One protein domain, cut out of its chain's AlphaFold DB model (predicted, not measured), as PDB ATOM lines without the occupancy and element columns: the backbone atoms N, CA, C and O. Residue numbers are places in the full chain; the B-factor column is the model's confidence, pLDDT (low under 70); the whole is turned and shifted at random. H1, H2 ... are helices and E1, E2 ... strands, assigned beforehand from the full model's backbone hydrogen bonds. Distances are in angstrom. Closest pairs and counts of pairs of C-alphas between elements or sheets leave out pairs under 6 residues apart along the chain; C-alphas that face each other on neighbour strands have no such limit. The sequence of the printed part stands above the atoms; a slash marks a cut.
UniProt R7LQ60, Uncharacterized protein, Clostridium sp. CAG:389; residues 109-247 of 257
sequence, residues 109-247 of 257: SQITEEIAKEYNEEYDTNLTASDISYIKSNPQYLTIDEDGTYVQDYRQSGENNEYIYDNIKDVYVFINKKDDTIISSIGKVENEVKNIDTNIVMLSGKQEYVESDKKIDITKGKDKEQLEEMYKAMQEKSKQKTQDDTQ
ATOM      1  N   SER A 109      36.138 -12.451  -1.065       86.00
ATOM      2  CA  SER A 109      37.272 -12.812  -1.936       86.00
ATOM      3  C   SER A 109      37.972 -11.564  -2.454       86.00
ATOM      4  O   SER A 109      39.175 -11.423  -2.254       86.00
ATOM      5  N   GLN A 110      37.203 -10.622  -3.009       88.81
ATOM      6  CA  GLN A 110      37.725  -9.356  -3.530       88.81
ATOM      7  C   GLN A 110      38.448  -8.552  -2.443       88.81
ATOM      8  O   GLN A 110      39.553  -8.077  -2.680       88.81
ATOM      9  N   ILE A 111      37.891  -8.493  -1.226       89.62
ATOM     10  CA  ILE A 111      38.551  -7.847  -0.079       89.62
ATOM     11  C   ILE A 111      39.898  -8.514   0.210       89.62
ATOM     12  O   ILE A 111      40.917  -7.843   0.329       89.62
ATOM     13  N   THR A 112      39.943  -9.844   0.315       91.25
ATOM     14  CA  THR A 112      41.202 -10.546   0.611       91.25
ATOM     15  C   THR A 112      42.221 -10.484  -0.526       91.25
ATOM     16  O   THR A 112      43.419 -10.502  -0.259       91.25
ATOM     17  N   GLU A 113      41.783 -10.390  -1.781       92.06
ATOM     18  CA  GLU A 113      42.663 -10.180  -2.936       92.06
ATOM     19  C   GLU A 113      43.322  -8.801  -2.881       92.06
ATOM     20  O   GLU A 113      44.537  -8.696  -3.051       92.06
ATOM     21  N   GLU A 114      42.544  -7.763  -2.575       91.50
ATOM     22  CA  GLU A 114      43.043  -6.397  -2.425       91.50
ATOM     23  C   GLU A 114      44.023  -6.280  -1.251       91.50
ATOM     24  O   GLU A 114      45.136  -5.791  -1.428       91.50
ATOM     25  N   ILE A 115      43.675  -6.835  -0.084       91.12
ATOM     26  CA  ILE A 115      44.561  -6.873   1.090       91.12
ATOM     27  C   ILE A 115      45.870  -7.599   0.767       91.12
ATOM     28  O   ILE A 115      46.946  -7.134   1.140       91.12
ATOM     29  N   ALA A 116      45.799  -8.745   0.082       91.19
ATOM     30  CA  ALA A 116      46.992  -9.489  -0.309       91.19
ATOM     31  C   ALA A 116      47.876  -8.665  -1.254       91.19
ATOM     32  O   ALA A 116      49.092  -8.637  -1.077       91.19
ATOM     33  N   LYS A 117      47.269  -7.975  -2.226       92.44
ATOM     34  CA  LYS A 117      47.977  -7.101  -3.163       92.44
ATOM     35  C   LYS A 117      48.672  -5.946  -2.438       92.44
ATOM     36  O   LYS A 117      49.886  -5.828  -2.573       92.44
ATOM     37  N   GLU A 118      47.943  -5.162  -1.642       91.19
ATOM     38  CA  GLU A 118      48.498  -4.032  -0.876       91.19
ATOM     39  C   GLU A 118      49.649  -4.487   0.036       91.19
ATOM     40  O   GLU A 118      50.723  -3.888   0.052       91.19
ATOM     41  N   TYR A 119      49.463  -5.601   0.749       90.81
ATOM     42  CA  TYR A 119      50.481  -6.140   1.646       90.81
ATOM     43  C   TYR A 119      51.739  -6.599   0.897       90.81
ATOM     44  O   TYR A 119      52.858  -6.358   1.352       90.81
ATOM     45  N   ASN A 120      51.570  -7.263  -0.251       91.44
ATOM     46  CA  ASN A 120      52.689  -7.711  -1.077       91.44
ATOM     47  C   ASN A 120      53.460  -6.535  -1.684       91.44
ATOM     48  O   ASN A 120      54.687  -6.591  -1.722       91.44
ATOM     49  N   GLU A 121      52.759  -5.487  -2.123       91.00
ATOM     50  CA  GLU A 121      53.366  -4.261  -2.650       91.00
ATOM     51  C   GLU A 121      54.169  -3.512  -1.574       91.00
ATOM     52  O   GLU A 121      55.270  -3.043  -1.854       91.00
ATOM     53  N   GLU A 122      53.664  -3.435  -0.337       90.75
ATOM     54  CA  GLU A 122      54.348  -2.729   0.757       90.75
ATOM     55  C   GLU A 122      55.542  -3.512   1.331       90.75
ATOM     56  O   GLU A 122      56.560  -2.920   1.700       90.75
ATOM     57  N   TYR A 123      55.447  -4.843   1.404       89.50
ATOM     58  CA  TYR A 123      56.397  -5.668   2.159       89.50
ATOM     59  C   TYR A 123      57.200  -6.686   1.346       89.50
ATOM     60  O   TYR A 123      57.930  -7.476   1.967       89.50
ATOM     61  N   ASP A 124      57.071  -6.668   0.016       89.88
ATOM     62  CA  ASP A 124      57.704  -7.600  -0.928       89.88
ATOM     63  C   ASP A 124      57.455  -9.067  -0.531       89.88
ATOM     64  O   ASP A 124      58.351  -9.828  -0.152       89.88
ATOM     65  N   THR A 125      56.174  -9.447  -0.506       89.19
ATOM     66  CA  THR A 125      55.727 -10.796  -0.127       89.19
ATOM     67  C   THR A 125      54.875 -11.457  -1.209       89.19
ATOM     68  O   THR A 125      54.545 -10.851  -2.217       89.19
ATOM     69  N   ASN A 126      54.511 -12.727  -0.990       91.75
ATOM     70  CA  ASN A 126      53.674 -13.524  -1.893       91.75
ATOM     71  C   ASN A 126      52.485 -14.141  -1.134       91.75
ATOM     72  O   ASN A 126      52.348 -15.368  -1.041       91.75
ATOM     73  N   LEU A 127      51.672 -13.295  -0.499       91.00
ATOM     74  CA  LEU A 127      50.375 -13.691   0.046       91.00
ATOM     75  C   LEU A 127      49.338 -13.764  -1.069       91.00
ATOM     76  O   LEU A 127      49.315 -12.924  -1.964       91.00
ATOM     77  N   THR A 128      48.458 -14.754  -0.991       92.50
ATOM     78  CA  THR A 128      47.247 -14.819  -1.809       92.50
ATOM     79  C   THR A 128      46.015 -14.626  -0.931       92.50
ATOM     80  O   THR A 128      46.074 -14.789   0.288       92.50
ATOM     81  N   ALA A 129      44.866 -14.347  -1.545       88.75
ATOM     82  CA  ALA A 129      43.584 -14.267  -0.846       88.75
ATOM     83  C   ALA A 129      43.302 -15.505   0.022       88.75
ATOM     84  O   ALA A 129      42.858 -15.398   1.164       88.75
ATOM     85  N   SER A 130      43.656 -16.696  -0.476       90.06
ATOM     86  CA  SER A 130      43.491 -17.947   0.262       90.06
ATOM     87  C   SER A 130      44.406 -18.078   1.475       90.06
ATOM     88  O   SER A 130      44.158 -18.958   2.289       90.06
ATOM     89  N   ASP A 131      45.453 -17.265   1.617       91.44
ATOM     90  CA  ASP A 131      46.313 -17.243   2.808       91.44
ATOM     91  C   ASP A 131      45.750 -16.356   3.919       91.44
ATOM     92  O   ASP A 131      46.188 -16.452   5.068       91.44
ATOM     93  N   ILE A 132      44.760 -15.526   3.596       89.19
ATOM     94  CA  ILE A 132      44.158 -14.575   4.518       89.19
ATOM     95  C   ILE A 132      42.910 -15.205   5.135       89.19
ATOM     96  O   ILE A 132      42.110 -15.874   4.482       89.19
ATOM     97  N   SER A 133      42.761 -15.035   6.442       89.38
ATOM     98  CA  SER A 133      41.525 -15.327   7.162       89.38
ATOM     99  C   SER A 133      41.078 -14.095   7.928       89.38
ATOM    100  O   SER A 133      41.780 -13.087   7.952       89.38
ATOM    101  N   TYR A 134      39.917 -14.170   8.568       87.38
ATOM    102  CA  TYR A 134      39.476 -13.124   9.473       87.38
ATOM    103  C   TYR A 134      38.936 -13.694  10.780       87.38
ATOM    104  O   TYR A 134      38.382 -14.799  10.843       87.38
ATOM    105  N   ILE A 135      39.064 -12.889  11.824       79.00
ATOM    106  CA  ILE A 135      38.452 -13.108  13.124       79.00
ATOM    107  C   ILE A 135      37.528 -11.926  13.372       79.00
ATOM    108  O   ILE A 135      37.961 -10.777  13.339       79.00
ATOM    109  N   LYS A 136      36.246 -12.206  13.617       78.06
ATOM    110  CA  LYS A 136      35.348 -11.202  14.178       78.06
ATOM    111  C   LYS A 136      35.701 -11.059  15.656       78.06
ATOM    112  O   LYS A 136      35.278 -11.882  16.469       78.06
ATOM    113  N   SER A 137      36.514 -10.061  15.977       66.69
ATOM    114  CA  SER A 137      36.767  -9.696  17.361       66.69
ATOM    115  C   SER A 137      35.539  -8.961  17.890       66.69
ATOM    116  O   SER A 137      35.012  -8.027  17.281       66.69
ATOM    117  N   ASN A 138      35.050  -9.428  19.029       58.62
ATOM    118  CA  ASN A 138      34.133  -8.667  19.854       58.62
ATOM    119  C   ASN A 138      34.936  -8.286  21.096       58.62
ATOM    120  O   ASN A 138      34.860  -9.022  22.087       58.62
ATOM    121  N   PRO A 139      35.789  -7.247  21.008       52.59
ATOM    122  CA  PRO A 139      36.631  -6.853  22.121       52.59
ATOM    123  C   PRO A 139      35.706  -6.445  23.263       52.59
ATOM    124  O   PRO A 139      35.157  -5.350  23.287       52.59
ATOM    125  N   GLN A 140      35.478  -7.353  24.212       41.62
ATOM    126  CA  GLN A 140      34.725  -7.022  25.420       41.62
ATOM    127  C   GLN A 140      35.522  -6.054  26.307       41.62
ATOM    128  O   GLN A 140      34.947  -5.481  27.228       41.62
ATOM    129  N   TYR A 141      36.829  -5.916  26.048       48.53
ATOM    130  CA  TYR A 141      37.792  -5.136  26.815       48.53
ATOM    131  C   TYR A 141      38.863  -4.603  25.861       48.53
ATOM    132  O   TYR A 141      39.503  -5.390  25.169       48.53
ATOM    133  N   LEU A 142      39.054  -3.288  25.841       47.22
ATOM    134  CA  LEU A 142      40.149  -2.617  25.152       47.22
ATOM    135  C   LEU A 142      41.045  -1.992  26.223       47.22
ATOM    136  O   LEU A 142      40.585  -1.152  26.992       47.22
ATOM    137  N   THR A 143      42.300  -2.423  26.304       46.78
ATOM    138  CA  THR A 143      43.299  -1.767  27.156       46.78
ATOM    139  C   THR A 143      44.130  -0.828  26.296       46.78
ATOM    140  O   THR A 143      44.679  -1.250  25.276       46.78
ATOM    141  N   ILE A 144      44.206   0.430  26.714       41.78
ATOM    142  CA  ILE A 144      45.050   1.474  26.132       41.78
ATOM    143  C   ILE A 144      45.957   1.977  27.262       41.78
ATOM    144  O   ILE A 144      45.495   2.093  28.397       41.78
ATOM    145  N   ASP A 145      47.239   2.203  26.983       40.28
ATOM    146  CA  ASP A 145      48.165   2.828  27.935       40.28
ATOM    147  C   ASP A 145      47.813   4.324  28.119       40.28
ATOM    148  O   ASP A 145      47.149   4.924  27.272       40.28
ATOM    149  N   GLU A 146      48.282   4.956  29.205       35.34
ATOM    150  CA  GLU A 146      48.027   6.384  29.514       35.34
ATOM    151  C   GLU A 146      48.467   7.351  28.389       35.34
ATOM    152  O   GLU A 146      48.016   8.493  28.327       35.34
ATOM    153  N   ASP A 147      49.343   6.905  27.484       39.22
ATOM    154  CA  ASP A 147      49.828   7.666  26.328       39.22
ATOM    155  C   ASP A 147      48.997   7.468  25.042       39.22
ATOM    156  O   ASP A 147      49.348   8.011  23.993       39.22
ATOM    157  N   GLY A 148      47.892   6.716  25.109       32.41
ATOM    158  CA  GLY A 148      47.010   6.440  23.973       32.41
ATOM    159  C   GLY A 148      47.417   5.229  23.126       32.41
ATOM    160  O   GLY A 148      46.777   4.961  22.107       32.41
ATOM    161  N   THR A 149      48.448   4.475  23.522       42.09
ATOM    162  CA  THR A 149      48.910   3.286  22.791       42.09
ATOM    163  C   THR A 149      47.986   2.088  23.010       42.09
ATOM    164  O   THR A 149      47.676   1.729  24.143       42.09
ATOM    165  N   TYR A 150      47.591   1.401  21.935       43.62
ATOM    166  CA  TYR A 150      46.796   0.174  22.020       43.62
ATOM    167  C   TYR A 150      47.578  -0.972  22.692       43.62
ATOM    168  O   TYR A 150      48.698  -1.299  22.287       43.62
ATOM    169  N   VAL A 151      46.980  -1.659  23.670       48.50
ATOM    170  CA  VAL A 151      47.650  -2.719  24.450       48.50
ATOM    171  C   VAL A 151      47.074  -4.109  24.166       48.50
ATOM    172  O   VAL A 151      47.834  -5.011  23.806       48.50
ATOM    173  N   GLN A 152      45.760  -4.322  24.326       48.72
ATOM    174  CA  GLN A 152      45.168  -5.672  24.297       48.72
ATOM    175  C   GLN A 152      43.637  -5.665  24.127       48.72
ATOM    176  O   GLN A 152      42.973  -4.757  24.624       48.72
ATOM    177  N   ASP A 153      43.083  -6.709  23.490       48.69
ATOM    178  CA  ASP A 153      41.642  -6.884  23.221       48.69
ATOM    179  C   ASP A 153      40.943  -7.994  24.043       48.69
ATOM    180  O   ASP A 153      39.781  -8.333  23.791       48.69
ATOM    181  N   TYR A 154      41.631  -8.582  25.031       46.97
ATOM    182  CA  TYR A 154      41.086  -9.645  25.882       46.97
ATOM    183  C   TYR A 154      41.357  -9.417  27.376       46.97
ATOM    184  O   TYR A 154      42.405  -8.919  27.782       46.97
ATOM    185  N   ARG A 155      40.414  -9.861  28.219       39.25
ATOM    186  CA  ARG A 155      40.498  -9.795  29.686       39.25
ATOM    187  C   ARG A 155      41.562 -10.751  30.234       39.25
ATOM    188  O   ARG A 155      41.298 -11.944  30.397       39.25
ATOM    189  N   GLN A 156      42.731 -10.239  30.604       37.50
ATOM    190  CA  GLN A 156      43.614 -10.921  31.550       37.50
ATOM    191  C   GLN A 156      43.386 -10.299  32.930       37.50
ATOM    192  O   GLN A 156      43.420  -9.084  33.069       37.50
ATOM    193  N   SER A 157      43.081 -11.109  33.948       38.75
ATOM    194  CA  SER A 157      42.937 -10.634  35.330       38.75
ATOM    195  C   SER A 157      44.270 -10.040  35.804       38.75
ATOM    196  O   SER A 157      45.159 -10.777  36.238       38.75
ATOM    197  N   GLY A 158      44.431  -8.732  35.658       42.19
ATOM    198  CA  GLY A 158      45.633  -7.984  35.990       42.19
ATOM    199  C   GLY A 158      45.290  -6.508  36.145       42.19
ATOM    200  O   GLY A 158      44.424  -5.995  35.442       42.19
ATOM    201  N   GLU A 159      45.923  -5.887  37.133       40.12
ATOM    202  CA  GLU A 159      45.746  -4.509  37.591       40.12
ATOM    203  C   GLU A 159      46.130  -3.503  36.490       40.12
ATOM    204  O   GLU A 159      47.271  -3.061  36.434       40.12
ATOM    205  N   ASN A 160      45.198  -3.156  35.599       42.41
ATOM    206  CA  ASN A 160      45.358  -2.052  34.650       42.41
ATOM    207  C   ASN A 160      44.322  -0.962  34.963       42.41
ATOM    208  O   ASN A 160      43.185  -1.269  35.330       42.41
ATOM    209  N   ASN A 161      44.750   0.299  34.856       40.22
ATOM    210  CA  ASN A 161      44.142   1.438  35.550       40.22
ATOM    211  C   ASN A 161      43.153   2.290  34.748       40.22
ATOM    212  O   ASN A 161      42.599   3.214  35.331       40.22
ATOM    213  N   GLU A 162      42.849   1.998  33.486       40.81
ATOM    214  CA  GLU A 162      41.822   2.773  32.783       40.81
ATOM    215  C   GLU A 162      41.108   1.962  31.702       40.81
ATOM    216  O   GLU A 162      41.703   1.157  30.983       40.81
ATOM    217  N   TYR A 163      39.789   2.147  31.647       43.56
ATOM    218  CA  TYR A 163      38.867   1.415  30.789       43.56
ATOM    219  C   TYR A 163      38.274   2.392  29.775       43.56
ATOM    220  O   TYR A 163      37.589   3.329  30.179       43.56
ATOM    221  N   ILE A 164      38.462   2.158  28.474       39.25
ATOM    222  CA  ILE A 164      37.656   2.843  27.453       39.25
ATOM    223  C   ILE A 164      36.537   1.901  27.020       39.25
ATOM    224  O   ILE A 164      36.720   1.023  26.176       39.25
ATOM    225  N   TYR A 165      35.367   2.088  27.624       42.72
ATOM    226  CA  TYR A 165      34.095   1.597  27.106       42.72
ATOM    227  C   TYR A 165      33.414   2.757  26.372       42.72
ATOM    228  O   TYR A 165      33.214   3.799  26.984       42.72
ATOM    229  N   ASP A 166      33.110   2.601  25.072       44.97
ATOM    230  CA  ASP A 166      31.697   2.647  24.635       44.97
ATOM    231  C   ASP A 166      31.415   2.552  23.120       44.97
ATOM    232  O   ASP A 166      30.301   2.173  22.765       44.97
ATOM    233  N   ASN A 167      32.355   2.776  22.192       53.84
ATOM    234  CA  ASN A 167      31.942   3.027  20.790       53.84
ATOM    235  C   ASN A 167      32.515   2.114  19.693       53.84
ATOM    236  O   ASN A 167      32.226   2.362  18.523       53.84
ATOM    237  N   ILE A 168      33.284   1.065  20.019       59.06
ATOM    238  CA  ILE A 168      33.886   0.172  19.010       59.06
ATOM    239  C   ILE A 168      33.184  -1.186  19.027       59.06
ATOM    240  O   ILE A 168      33.273  -1.928  20.003       59.06
ATOM    241  N   LYS A 169      32.474  -1.516  17.945       61.00
ATOM    242  CA  LYS A 169      31.774  -2.800  17.789       61.00
ATOM    243  C   LYS A 169      32.159  -3.468  16.476       61.00
ATOM    244  O   LYS A 169      32.510  -2.792  15.512       61.00
ATOM    245  N   ASP A 170      32.052  -4.798  16.474       71.44
ATOM    246  CA  ASP A 170      32.172  -5.647  15.286       71.44
ATOM    247  C   ASP A 170      33.492  -5.441  14.513       71.44
ATOM    248  O   ASP A 170      33.498  -5.214  13.305       71.44
ATOM    249  N   VAL A 171      34.623  -5.539  15.221       79.12
ATOM    250  CA  VAL A 171      35.955  -5.431  14.610       79.12
ATOM    251  C   VAL A 171      36.274  -6.713  13.842       79.12
ATOM    252  O   VAL A 171      36.222  -7.815  14.388       79.12
ATOM    253  N   TYR A 172      36.650  -6.583  12.575       85.94
ATOM    254  CA  TYR A 172      37.137  -7.681  11.748       85.94
ATOM    255  C   TYR A 172      38.651  -7.576  11.618       85.94
ATOM    256  O   TYR A 172      39.168  -6.605  11.071       85.94
ATOM    257  N   VAL A 173      39.356  -8.582  12.130       86.38
ATOM    258  CA  VAL A 173      40.820  -8.649  12.129       86.38
ATOM    259  C   VAL A 173      41.262  -9.646  11.070       86.38
ATOM    260  O   VAL A 173      40.894 -10.819  11.148       86.38
ATOM    261  N   PHE A 174      42.042  -9.195  10.092       89.00
ATOM    262  CA  PHE A 174      42.594 -10.024   9.027       89.00
ATOM    263  C   PHE A 174      43.915 -10.646   9.466       89.00
ATOM    264  O   PHE A 174      44.807  -9.967   9.976       89.00
ATOM    265  N   ILE A 175      44.035 -11.951   9.255       88.94
ATOM    266  CA  ILE A 175      45.130 -12.774   9.758       88.94
ATOM    267  C   ILE A 175      45.832 -13.468   8.600       88.94
ATOM    268  O   ILE A 175      45.181 -14.061   7.738       88.94
ATOM    269  N   ASN A 176      47.159 -13.479   8.644       87.06
ATOM    270  CA  ASN A 176      47.982 -14.340   7.813       87.06
ATOM    271  C   ASN A 176      47.987 -15.765   8.384       87.06
ATOM    272  O   ASN A 176      48.558 -16.025   9.445       87.06
ATOM    273  N   LYS A 177      47.397 -16.724   7.665       84.94
ATOM    274  CA  LYS A 177      47.355 -18.132   8.097       84.94
ATOM    275  C   LYS A 177      48.718 -18.827   8.068       84.94
ATOM    276  O   LYS A 177      48.874 -19.870   8.698       84.94
ATOM    277  N   LYS A 178      49.701 -18.304   7.327       83.88
ATOM    278  CA  LYS A 178      51.028 -18.935   7.206       83.88
ATOM    279  C   LYS A 178      51.854 -18.779   8.485       83.88
ATOM    280  O   LYS A 178      52.661 -19.655   8.823       83.88
ATOM    281  N   ASP A 179      51.680 -17.669   9.197       79.19
ATOM    282  CA  ASP A 179      52.487 -17.330  10.373       79.19
ATOM    283  C   ASP A 179      51.701 -16.845  11.598       79.19
ATOM    284  O   ASP A 179      52.329 -16.546  12.617       79.19
ATOM    285  N   ASP A 180      50.369 -16.868  11.534       77.19
ATOM    286  CA  ASP A 180      49.448 -16.485  12.608       77.19
ATOM    287  C   ASP A 180      49.613 -15.025  13.068       77.19
ATOM    288  O   ASP A 180      49.453 -14.705  14.253       77.19
ATOM    289  N   THR A 181      49.943 -14.131  12.138       80.44
ATOM    290  CA  THR A 181      50.090 -12.699  12.417       80.44
ATOM    291  C   THR A 181      48.918 -11.869  11.917       80.44
ATOM    292  O   THR A 181      48.203 -12.248  10.988       80.44
ATOM    293  N   ILE A 182      48.717 -10.718  12.554       83.44
ATOM    294  CA  ILE A 182      47.723  -9.726  12.137       83.44
ATOM    295  C   ILE A 182      48.253  -8.960  10.920       83.44
ATOM    296  O   ILE A 182      49.346  -8.399  10.973       83.44
ATOM    297  N   ILE A 183      47.456  -8.931   9.850       88.25
ATOM    298  CA  ILE A 183      47.719  -8.171   8.618       88.25
ATOM    299  C   ILE A 183      47.125  -6.766   8.728       88.25
ATOM    300  O   ILE A 183      47.793  -5.777   8.437       88.25
ATOM    301  N   SER A 184      45.852  -6.688   9.120       87.56
ATOM    302  CA  SER A 184      45.099  -5.440   9.241       87.56
ATOM    303  C   SER A 184      43.798  -5.663  10.014       87.56
ATOM    304  O   SER A 184      43.455  -6.800  10.350       87.56
ATOM    305  N   SER A 185      43.048  -4.595  10.269       85.62
ATOM    306  CA  SER A 185      41.764  -4.654  10.965       85.62
ATOM    307  C   SER A 185      40.872  -3.466  10.627       85.62
ATOM    308  O   SER A 185      41.344  -2.342  10.491       85.62
ATOM    309  N   ILE A 186      39.565  -3.716  10.548       84.25
ATOM    310  CA  ILE A 186      38.535  -2.685  10.360       84.25
ATOM    311  C   ILE A 186      37.453  -2.812  11.419       84.25
ATOM    312  O   ILE A 186      37.092  -3.913  11.831       84.25
ATOM    313  N   GLY A 187      36.900  -1.682  11.835       80.31
ATOM    314  CA  GLY A 187      35.809  -1.620  12.798       80.31
ATOM    315  C   GLY A 187      35.013  -0.337  12.640       80.31
ATOM    316  O   GLY A 187      35.421   0.574  11.917       80.31
ATOM    317  N   LYS A 188      33.868  -0.262  13.319       74.19
ATOM    318  CA  LYS A 188      33.037   0.944  13.341       74.19
ATOM    319  C   LYS A 188      33.237   1.685  14.658       74.19
ATOM    320  O   LYS A 188      33.025   1.102  15.719       74.19
ATOM    321  N   VAL A 189      33.639   2.952  14.570       70.81
ATOM    322  CA  VAL A 189      33.834   3.875  15.698       70.81
ATOM    323  C   VAL A 189      32.940   5.082  15.462       70.81
ATOM    324  O   VAL A 189      33.073   5.736  14.433       70.81
ATOM    325  N   GLU A 190      32.006   5.359  16.374       68.69
ATOM    326  CA  GLU A 190      31.084   6.510  16.255       68.69
ATOM    327  C   GLU A 190      30.330   6.557  14.910       68.69
ATOM    328  O   GLU A 190      30.077   7.610  14.337       68.69
ATOM    329  N   ASN A 191      29.946   5.383  14.403       72.06
ATOM    330  CA  ASN A 191      29.306   5.184  13.099       72.06
ATOM    331  C   ASN A 191      30.178   5.440  11.858       72.06
ATOM    332  O   ASN A 191      29.652   5.403  10.746       72.06
ATOM    333  N   GLU A 192      31.489   5.580  12.015       74.56
ATOM    334  CA  GLU A 192      32.442   5.649  10.909       74.56
ATOM    335  C   GLU A 192      33.289   4.379  10.839       74.56
ATOM    336  O   GLU A 192      33.746   3.867  11.863       74.56
ATOM    337  N   VAL A 193      33.505   3.863   9.630       79.56
ATOM    338  CA  VAL A 193      34.420   2.738   9.404       79.56
ATOM    339  C   VAL A 193      35.853   3.255   9.460       79.56
ATOM    340  O   VAL A 193      36.215   4.169   8.721       79.56
ATOM    341  N   LYS A 194      36.664   2.676  10.346       75.31
ATOM    342  CA  LYS A 194      38.063   3.059  10.568       75.31
ATOM    343  C   LYS A 194      38.950   1.826  10.646       75.31
ATOM    344  O   LYS A 194      38.490   0.733  10.995       75.31
ATOM    345  N   ASN A 195      40.234   2.023  10.361       76.75
ATOM    346  CA  ASN A 195      41.244   1.067  10.772       76.75
ATOM    347  C   ASN A 195      41.328   1.063  12.298       76.75
ATOM    348  O   ASN A 195      41.377   2.121  12.925       76.75
ATOM    349  N   ILE A 196      41.321  -0.129  12.881       74.31
ATOM    350  CA  ILE A 196      41.509  -0.308  14.317       74.31
ATOM    351  C   ILE A 196      42.893  -0.893  14.514       74.31
ATOM    352  O   ILE A 196      43.147  -1.992  14.032       74.31
ATOM    353  N   ASP A 197      43.772  -0.212  15.240       65.88
ATOM    354  CA  ASP A 197      45.122  -0.709  15.489       65.88
ATOM    355  C   ASP A 197      45.099  -1.918  16.439       65.88
ATOM    356  O   ASP A 197      45.171  -1.772  17.648       65.88
ATOM    357  N   THR A 198      44.915  -3.130  15.907       67.00
ATOM    358  CA  THR A 198      44.761  -4.346  16.718       67.00
ATOM    359  C   THR A 198      46.111  -5.018  16.944       67.00
ATOM    360  O   THR A 198      46.801  -5.367  15.978       67.00
ATOM    361  N   ASN A 199      46.465  -5.252  18.213       60.94
ATOM    362  CA  ASN A 199      47.779  -5.796  18.583       60.94
ATOM    363  C   ASN A 199      47.774  -7.274  18.971       60.94
ATOM    364  O   ASN A 199      48.772  -7.976  18.795       60.94
ATOM    365  N   ILE A 200      46.662  -7.771  19.497       60.19
ATOM    366  CA  ILE A 200      46.447  -9.182  19.815       60.19
ATOM    367  C   ILE A 200      44.988  -9.471  19.477       60.19
ATOM    368  O   ILE A 200      44.167  -8.574  19.605       60.19
ATOM    369  N   VAL A 201      44.682 -10.685  19.021       64.75
ATOM    370  CA  VAL A 201      43.309 -11.201  18.961       64.75
ATOM    371  C   VAL A 201      43.302 -12.689  19.299       64.75
ATOM    372  O   VAL A 201      44.217 -13.433  18.935       64.75
ATOM    373  N   MET A 202      42.275 -13.150  20.015       61.41
ATOM    374  CA  MET A 202      42.167 -14.542  20.455       61.41
ATOM    375  C   MET A 202      40.943 -15.244  19.862       61.41
ATOM    376  O   MET A 202      39.803 -14.832  20.063       61.41
ATOM    377  N   LEU A 203      41.165 -16.380  19.202       60.91
ATOM    378  CA  LEU A 203      40.095 -17.251  18.726       60.91
ATOM    379  C   LEU A 203      39.636 -18.184  19.857       60.91
ATOM    380  O   LEU A 203      40.267 -19.209  20.129       60.91
ATOM    381  N   SER A 204      38.544 -17.808  20.531       56.56
ATOM    382  CA  SER A 204      37.802 -18.627  21.513       56.56
ATOM    383  C   SER A 204      38.678 -19.356  22.549       56.56
ATOM    384  O   SER A 204      38.451 -20.530  22.840       56.56
ATOM    385  N   GLY A 205      39.715 -18.698  23.078       51.19
ATOM    386  CA  GLY A 205      40.607 -19.286  24.089       51.19
ATOM    387  C   GLY A 205      41.599 -20.339  23.574       51.19
ATOM    388  O   GLY A 205      42.367 -20.884  24.364       51.19
ATOM    389  N   LYS A 206      41.590 -20.657  22.272       56.72
ATOM    390  CA  LYS A 206      42.395 -21.742  21.682       56.72
ATOM    391  C   LYS A 206      43.679 -21.237  21.034       56.72
ATOM    392  O   LYS A 206      44.730 -21.865  21.184       56.72
ATOM    393  N   GLN A 207      43.594 -20.117  20.320       59.28
ATOM    394  CA  GLN A 207      44.695 -19.586  19.524       59.28
ATOM    395  C   GLN A 207      44.796 -18.068  19.671       59.28
ATOM    396  O   GLN A 207      43.795 -17.366  19.577       59.28
ATOM    397  N   GLU A 208      46.013 -17.595  19.931       62.06
ATOM    398  CA  GLU A 208      46.373 -16.180  20.010       62.06
ATOM    399  C   GLU A 208      47.068 -15.789  18.709       62.06
ATOM    400  O   GLU A 208      48.007 -16.466  18.285       62.06
ATOM    401  N   TYR A 209      46.625 -14.684  18.131       64.81
ATOM    402  CA  TYR A 209      47.249 -14.027  16.997       64.81
ATOM    403  C   TYR A 209      47.797 -12.700  17.482       64.81
ATOM    404  O   TYR A 209      47.170 -12.020  18.294       64.81
ATOM    405  N   VAL A 210      48.993 -12.364  17.025       64.56
ATOM    406  CA  VAL A 210      49.727 -11.205  17.524       64.56
ATOM    407  C   VAL A 210      50.107 -10.293  16.381       64.56
ATOM    408  O   VAL A 210      50.259 -10.717  15.233       64.56
ATOM    409  N   GLU A 211      50.299  -9.036  16.733       66.69
ATOM    410  CA  GLU A 211      50.823  -8.020  15.853       66.69
ATOM    411  C   GLU A 211      52.121  -8.459  15.169       66.69
ATOM    412  O   GLU A 211      53.052  -9.002  15.785       66.69
ATOM    413  N   SER A 212      52.177  -8.155  13.878       69.38
ATOM    414  CA  SER A 212      53.362  -8.236  13.044       69.38
ATOM    415  C   SER A 212      53.965  -6.838  12.866       69.38
ATOM    416  O   SER A 212      53.259  -5.838  12.871       69.38
ATOM    417  N   ASP A 213      55.286  -6.769  12.693       71.12
ATOM    418  CA  ASP A 213      56.000  -5.557  12.254       71.12
ATOM    419  C   ASP A 213      55.646  -5.139  10.816       71.12
ATOM    420  O   ASP A 213      56.020  -4.058  10.376       71.12
ATOM    421  N   LYS A 214      54.911  -5.997  10.111       80.00
ATOM    422  CA  LYS A 214      54.311  -5.783   8.803       80.00
ATOM    423  C   LYS A 214      52.789  -5.779   8.949       80.00
ATOM    424  O   LYS A 214      52.196  -6.856   9.077       80.00
ATOM    425  N   LYS A 215      52.184  -4.594   8.960       84.50
ATOM    426  CA  LYS A 215      50.732  -4.351   8.978       84.50
ATOM    427  C   LYS A 215      50.407  -3.279   7.951       84.50
ATOM    428  O   LYS A 215      51.198  -2.361   7.769       84.50
ATOM    429  N   ILE A 216      49.260  -3.392   7.303       83.50
ATOM    430  CA  ILE A 216      48.811  -2.382   6.343       83.50
ATOM    431  C   ILE A 216      47.591  -1.642   6.870       83.50
ATOM    432  O   ILE A 216      46.775  -2.207   7.612       83.50
ATOM    433  N   ASP A 217      47.457  -0.381   6.464       82.44
ATOM    434  CA  ASP A 217      46.228   0.370   6.667       82.44
ATOM    435  C   ASP A 217      45.282   0.221   5.479       82.44
ATOM    436  O   ASP A 217      45.346   0.996   4.529       82.44
ATOM    437  N   ILE A 218      44.358  -0.738   5.580       83.44
ATOM    438  CA  ILE A 218      43.417  -1.050   4.496       83.44
ATOM    439  C   ILE A 218      42.365   0.037   4.276       83.44
ATOM    440  O   ILE A 218      41.583  -0.067   3.336       83.44
ATOM    441  N   THR A 219      42.328   1.078   5.117       80.31
ATOM    442  CA  THR A 219      41.450   2.239   4.919       80.31
ATOM    443  C   THR A 219      42.111   3.379   4.156       80.31
ATOM    444  O   THR A 219      41.435   4.284   3.667       80.31
ATOM    445  N   LYS A 220      43.437   3.335   4.011       81.94
ATOM    446  CA  LYS A 220      44.203   4.390   3.362       81.94
ATOM    447  C   LYS A 220      43.849   4.480   1.877       81.94
ATOM    448  O   LYS A 220      43.900   3.496   1.151       81.94
ATOM    449  N   GLY A 221      43.523   5.690   1.422       78.56
ATOM    450  CA  GLY A 221      43.204   5.957   0.016       78.56
ATOM    451  C   GLY A 221      41.806   5.516  -0.429       78.56
ATOM    452  O   GLY A 221      41.513   5.640  -1.614       78.56
ATOM    453  N   LYS A 222      40.955   5.045   0.493       82.00
ATOM    454  CA  LYS A 222      39.559   4.678   0.220       82.00
ATOM    455  C   LYS A 222      38.605   5.771   0.697       82.00
ATOM    456  O   LYS A 222      38.841   6.407   1.726       82.00
ATOM    457  N   ASP A 223      37.532   5.994  -0.051       83.50
ATOM    458  CA  ASP A 223      36.464   6.908   0.347       83.50
ATOM    459  C   ASP A 223      35.459   6.247   1.311       83.50
ATOM    460  O   ASP A 223      35.501   5.049   1.598       83.50
ATOM    461  N   LYS A 224      34.535   7.048   1.848       83.75
ATOM    462  CA  LYS A 224      33.556   6.587   2.839       83.75
ATOM    463  C   LYS A 224      32.622   5.493   2.305       83.75
ATOM    464  O   LYS A 224      32.227   4.625   3.081       83.75
ATOM    465  N   GLU A 225      32.247   5.543   1.030       87.38
ATOM    466  CA  GLU A 225      31.338   4.564   0.426       87.38
ATOM    467  C   GLU A 225      32.051   3.221   0.270       87.38
ATOM    468  O   GLU A 225      31.545   2.208   0.754       87.38
ATOM    469  N   GLN A 226      33.278   3.238  -0.255       86.31
ATOM    470  CA  GLN A 226      34.142   2.060  -0.371       86.31
ATOM    471  C   GLN A 226      34.384   1.387   0.989       86.31
ATOM    472  O   GLN A 226      34.318   0.161   1.117       86.31
ATOM    473  N   LEU A 227      34.628   2.182   2.035       86.44
ATOM    474  CA  LEU A 227      34.818   1.666   3.393       86.44
ATOM    475  C   LEU A 227      33.543   1.031   3.966       86.44
ATOM    476  O   LEU A 227      33.611  -0.025   4.601       86.44
ATOM    477  N   GLU A 228      32.377   1.641   3.747       89.00
ATOM    478  CA  GLU A 228      31.094   1.087   4.191       89.00
ATOM    479  C   GLU A 228      30.715  -0.185   3.418       89.00
ATOM    480  O   GLU A 228      30.184  -1.119   4.020       89.00
ATOM    481  N   GLU A 229      31.018  -0.275   2.121       89.44
ATOM    482  CA  GLU A 229      30.835  -1.497   1.330       89.44
ATOM    483  C   GLU A 229      31.714  -2.640   1.836       89.44
ATOM    484  O   GLU A 229      31.204  -3.727   2.128       89.44
ATOM    485  N   MET A 230      33.010  -2.381   2.041       88.31
ATOM    486  CA  MET A 230      33.937  -3.353   2.623       88.31
ATOM    487  C   MET A 230      33.459  -3.831   3.997       88.31
ATOM    488  O   MET A 230      33.459  -5.030   4.292       88.31
ATOM    489  N   TYR A 231      32.996  -2.912   4.844       89.00
ATOM    490  CA  TYR A 231      32.498  -3.256   6.169       89.00
ATOM    491  C   TYR A 231      31.200  -4.078   6.123       89.00
ATOM    492  O   TYR A 231      31.061  -5.058   6.864       89.00
ATOM    493  N   LYS A 232      30.252  -3.735   5.239       89.75
ATOM    494  CA  LYS A 232      29.009  -4.500   5.027       89.75
ATOM    495  C   LYS A 232      29.294  -5.918   4.538       89.75
ATOM    496  O   LYS A 232      28.744  -6.866   5.097       89.75
ATOM    497  N   ALA A 233      30.204  -6.075   3.583       88.25
ATOM    498  CA  ALA A 233      30.626  -7.378   3.080       88.25
ATOM    499  C   ALA A 233      31.187  -8.279   4.196       88.25
ATOM    500  O   ALA A 233      30.843  -9.461   4.293       88.25
ATOM    501  N   MET A 234      31.988  -7.713   5.105       88.19
ATOM    502  CA  MET A 234      32.488  -8.444   6.273       88.19
ATOM    503  C   MET A 234      31.372  -8.828   7.253       88.19
ATOM    504  O   MET A 234      31.374  -9.946   7.782       88.19
ATOM    505  N   GLN A 235      30.383  -7.952   7.466       87.12
ATOM    506  CA  GLN A 235      29.206  -8.290   8.272       87.12
ATOM    507  C   GLN A 235      28.413  -9.452   7.676       87.12
ATOM    508  O   GLN A 235      28.035 -10.369   8.407       87.12
ATOM    509  N   GLU A 236      28.154  -9.427   6.371       85.12
ATOM    510  CA  GLU A 236      27.437 -10.496   5.672       85.12
ATOM    511  C   GLU A 236      28.193 -11.818   5.759       85.12
ATOM    512  O   GLU A 236      27.623 -12.829   6.182       85.12
ATOM    513  N   LYS A 237      29.504 -11.801   5.487       84.44
ATOM    514  CA  LYS A 237      30.344 -12.997   5.595       84.44
ATOM    515  C   LYS A 237      30.338 -13.579   7.007       84.44
ATOM    516  O   LYS A 237      30.263 -14.796   7.188       84.44
ATOM    517  N   SER A 238      30.372 -12.723   8.028       79.06
ATOM    518  CA  SER A 238      30.315 -13.172   9.417       79.06
ATOM    519  C   SER A 238      28.971 -13.758   9.830       79.06
ATOM    520  O   SER A 238      28.951 -14.645  10.690       79.06
ATOM    521  N   LYS A 239      27.863 -13.286   9.256       79.38
ATOM    522  CA  LYS A 239      26.540 -13.878   9.491       79.38
ATOM    523  C   LYS A 239      26.462 -15.280   8.887       79.38
ATOM    524  O   LYS A 239      26.050 -16.192   9.599       79.38
ATOM    525  N   GLN A 240      26.949 -15.464   7.655       71.50
ATOM    526  CA  GLN A 240      27.010 -16.776   6.990       71.50
ATOM    527  C   GLN A 240      27.785 -17.798   7.832       71.50
ATOM    528  O   GLN A 240      27.247 -18.842   8.180       71.50
ATOM    529  N   LYS A 241      28.991 -17.439   8.295       64.88
ATOM    530  CA  LYS A 241      29.808 -18.311   9.157       64.88
ATOM    531  C   LYS A 241      29.072 -18.774  10.424       64.88
ATOM    532  O   LYS A 241      29.210 -19.914  10.843       64.88
ATOM    533  N   THR A 242      28.277 -17.894  11.034       58.91
ATOM    534  CA  THR A 242      27.517 -18.224  12.251       58.91
ATOM    535  C   THR A 242      26.374 -19.208  11.963       58.91
ATOM    536  O   THR A 242      26.048 -20.040  12.810       58.91
ATOM    537  N   GLN A 243      25.762 -19.125  10.777       49.66
ATOM    538  CA  GLN A 243      24.723 -20.057  10.334       49.66
ATOM    539  C   GLN A 243      25.313 -21.436  10.016       49.66
ATOM    540  O   GLN A 243      24.790 -22.433  10.515       49.66
ATOM    541  N   ASP A 244      26.436 -21.481   9.296       51.25
ATOM    542  CA  ASP A 244      27.150 -22.721   8.965       51.25
ATOM    543  C   ASP A 244      27.592 -23.468  10.239       51.25
ATOM    544  O   ASP A 244      27.292 -24.650  10.413       51.25
ATOM    545  N   ASP A 245      28.193 -22.753  11.201       52.00
ATOM    546  CA  ASP A 245      28.616 -23.309  12.500       52.00
ATOM    547  C   ASP A 245      27.432 -23.850  13.334       52.00
ATOM    548  O   ASP A 245      27.607 -24.714  14.201       52.00
ATOM    549  N   THR A 246      26.222 -23.317  13.127       54.16
ATOM    550  CA  THR A 246      25.007 -23.749  13.838       54.16
ATOM    551  C   THR A 246      24.431 -25.021  13.221       54.16
ATOM    552  O   THR A 246      24.072 -25.938  13.959       54.16
ATOM    553  N   GLN A 247      24.398 -25.112  11.890       45.34
ATOM    554  CA  GLN A 247      23.946 -26.309  11.175       45.34
ATOM    555  C   GLN A 247      24.884 -27.497  11.426       45.34
ATOM    556  O   GLN A 247      24.422 -28.590  11.745       45.34
TER     557      GLN A 247
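Overview. This is residues 109 to 247 of the 257 residues of an uncharacterized protein of Clostridium sp. CAG:389 (UniProt R7LQ60). A strongly twisted sheet of six strands makes the core, with the long helix H2 crossing over E3, E4 and E5 and the shorter H1 across E1. The hairpin of E6 and E7 folds back so that E6 comes near E1, and a large loop, residues 138 to 167 with the short strand E2, extends beyond it; residues 239 to 247 of H2 stick out. The printed part has 139 residues, in the order H1 E1 E2 E3 E4 E5 E6 E7 H2, and its class is mixed, helices and strands. The branched sheet is antiparallel but for the parallel pair E4 and E7. The whole is compact, with a radius of gyration of the C-alphas of 15.1 A and spans of 41 by 39 by 33 A.

Along the chain. H1, residues 109 to 123, runs 20.8 A from C-alpha 109 at (37.272, -12.812, -1.936). E1 is residues 132 to 137, 15.6 A, and E2 residues 150 to 152, 6.5 A. E3, residues 168 to 176, is 23.1 A long, and E4, residues 181 to 189, is 23.4 A long, beginning at C-alpha 181 (50.090, -12.699, 12.417). E5 is residues 192 to 195, 9.9 A; E6 residues 200 to 203, 10.3 A; E7 residues 207 to 211, 13.6 A. H2, residues 224 to 247, runs 35.3 A to C-alpha 247 at (23.946, -26.309, 11.175).

Arrangement. H1 is on the sheet at a height of 9.0 A, over E1 and across the strands, at 63 degrees to E1 on the local plane; its closest C-alpha pair with E1 is Thr 112 and Ile 132, 6.3 A. E1 and E3 are antiparallel, with N 135 and O 173 at 2.8 A. E3, E4 and E5 form a meander, each strand the antiparallel neighbour of the one before; N 172 and O 186 are 2.8 A apart, N 189 and O 192 2.9 A. On the other side of E4 from E3 lie E5 and E7; E7 is parallel to E4, with N 182 and O 210 at 3.1 A. In the hairpin of E6 and E7, N 203 and O 207 are 2.8 A apart. The closest C-alphas of E1 and E6 are those of Ser 137 and Val 201, 6.9 A. E2 pairs with no named strand; C-alphas 152 and 200 are its closest with E6, 5.8 A. H2 is on the sheet at a height of 8.9 A, over E3, E4 and, only just, E5, with 3 of its C-alphas falling on E5; it runs across the strands, at 80 degrees to E3 on the local plane. Its closest C-alphas with E5 are those of Leu 227 and Val 193, 6.1 A. In H1 and H2 every O i to N i+4 pair is within hydrogen-bond range.

Size, cuts and confidence. The farthest C-alphas, those of Asp 147 and Gln 247, are 45.3 A apart. The printed part has no cut. The links E1 to E2, E2 to E3 and E7 to H2 are long. Mean pLDDT of the printed part is 71.1; residues 137 to 169, 190, 197 to 212 and 241 to 247 are under 70.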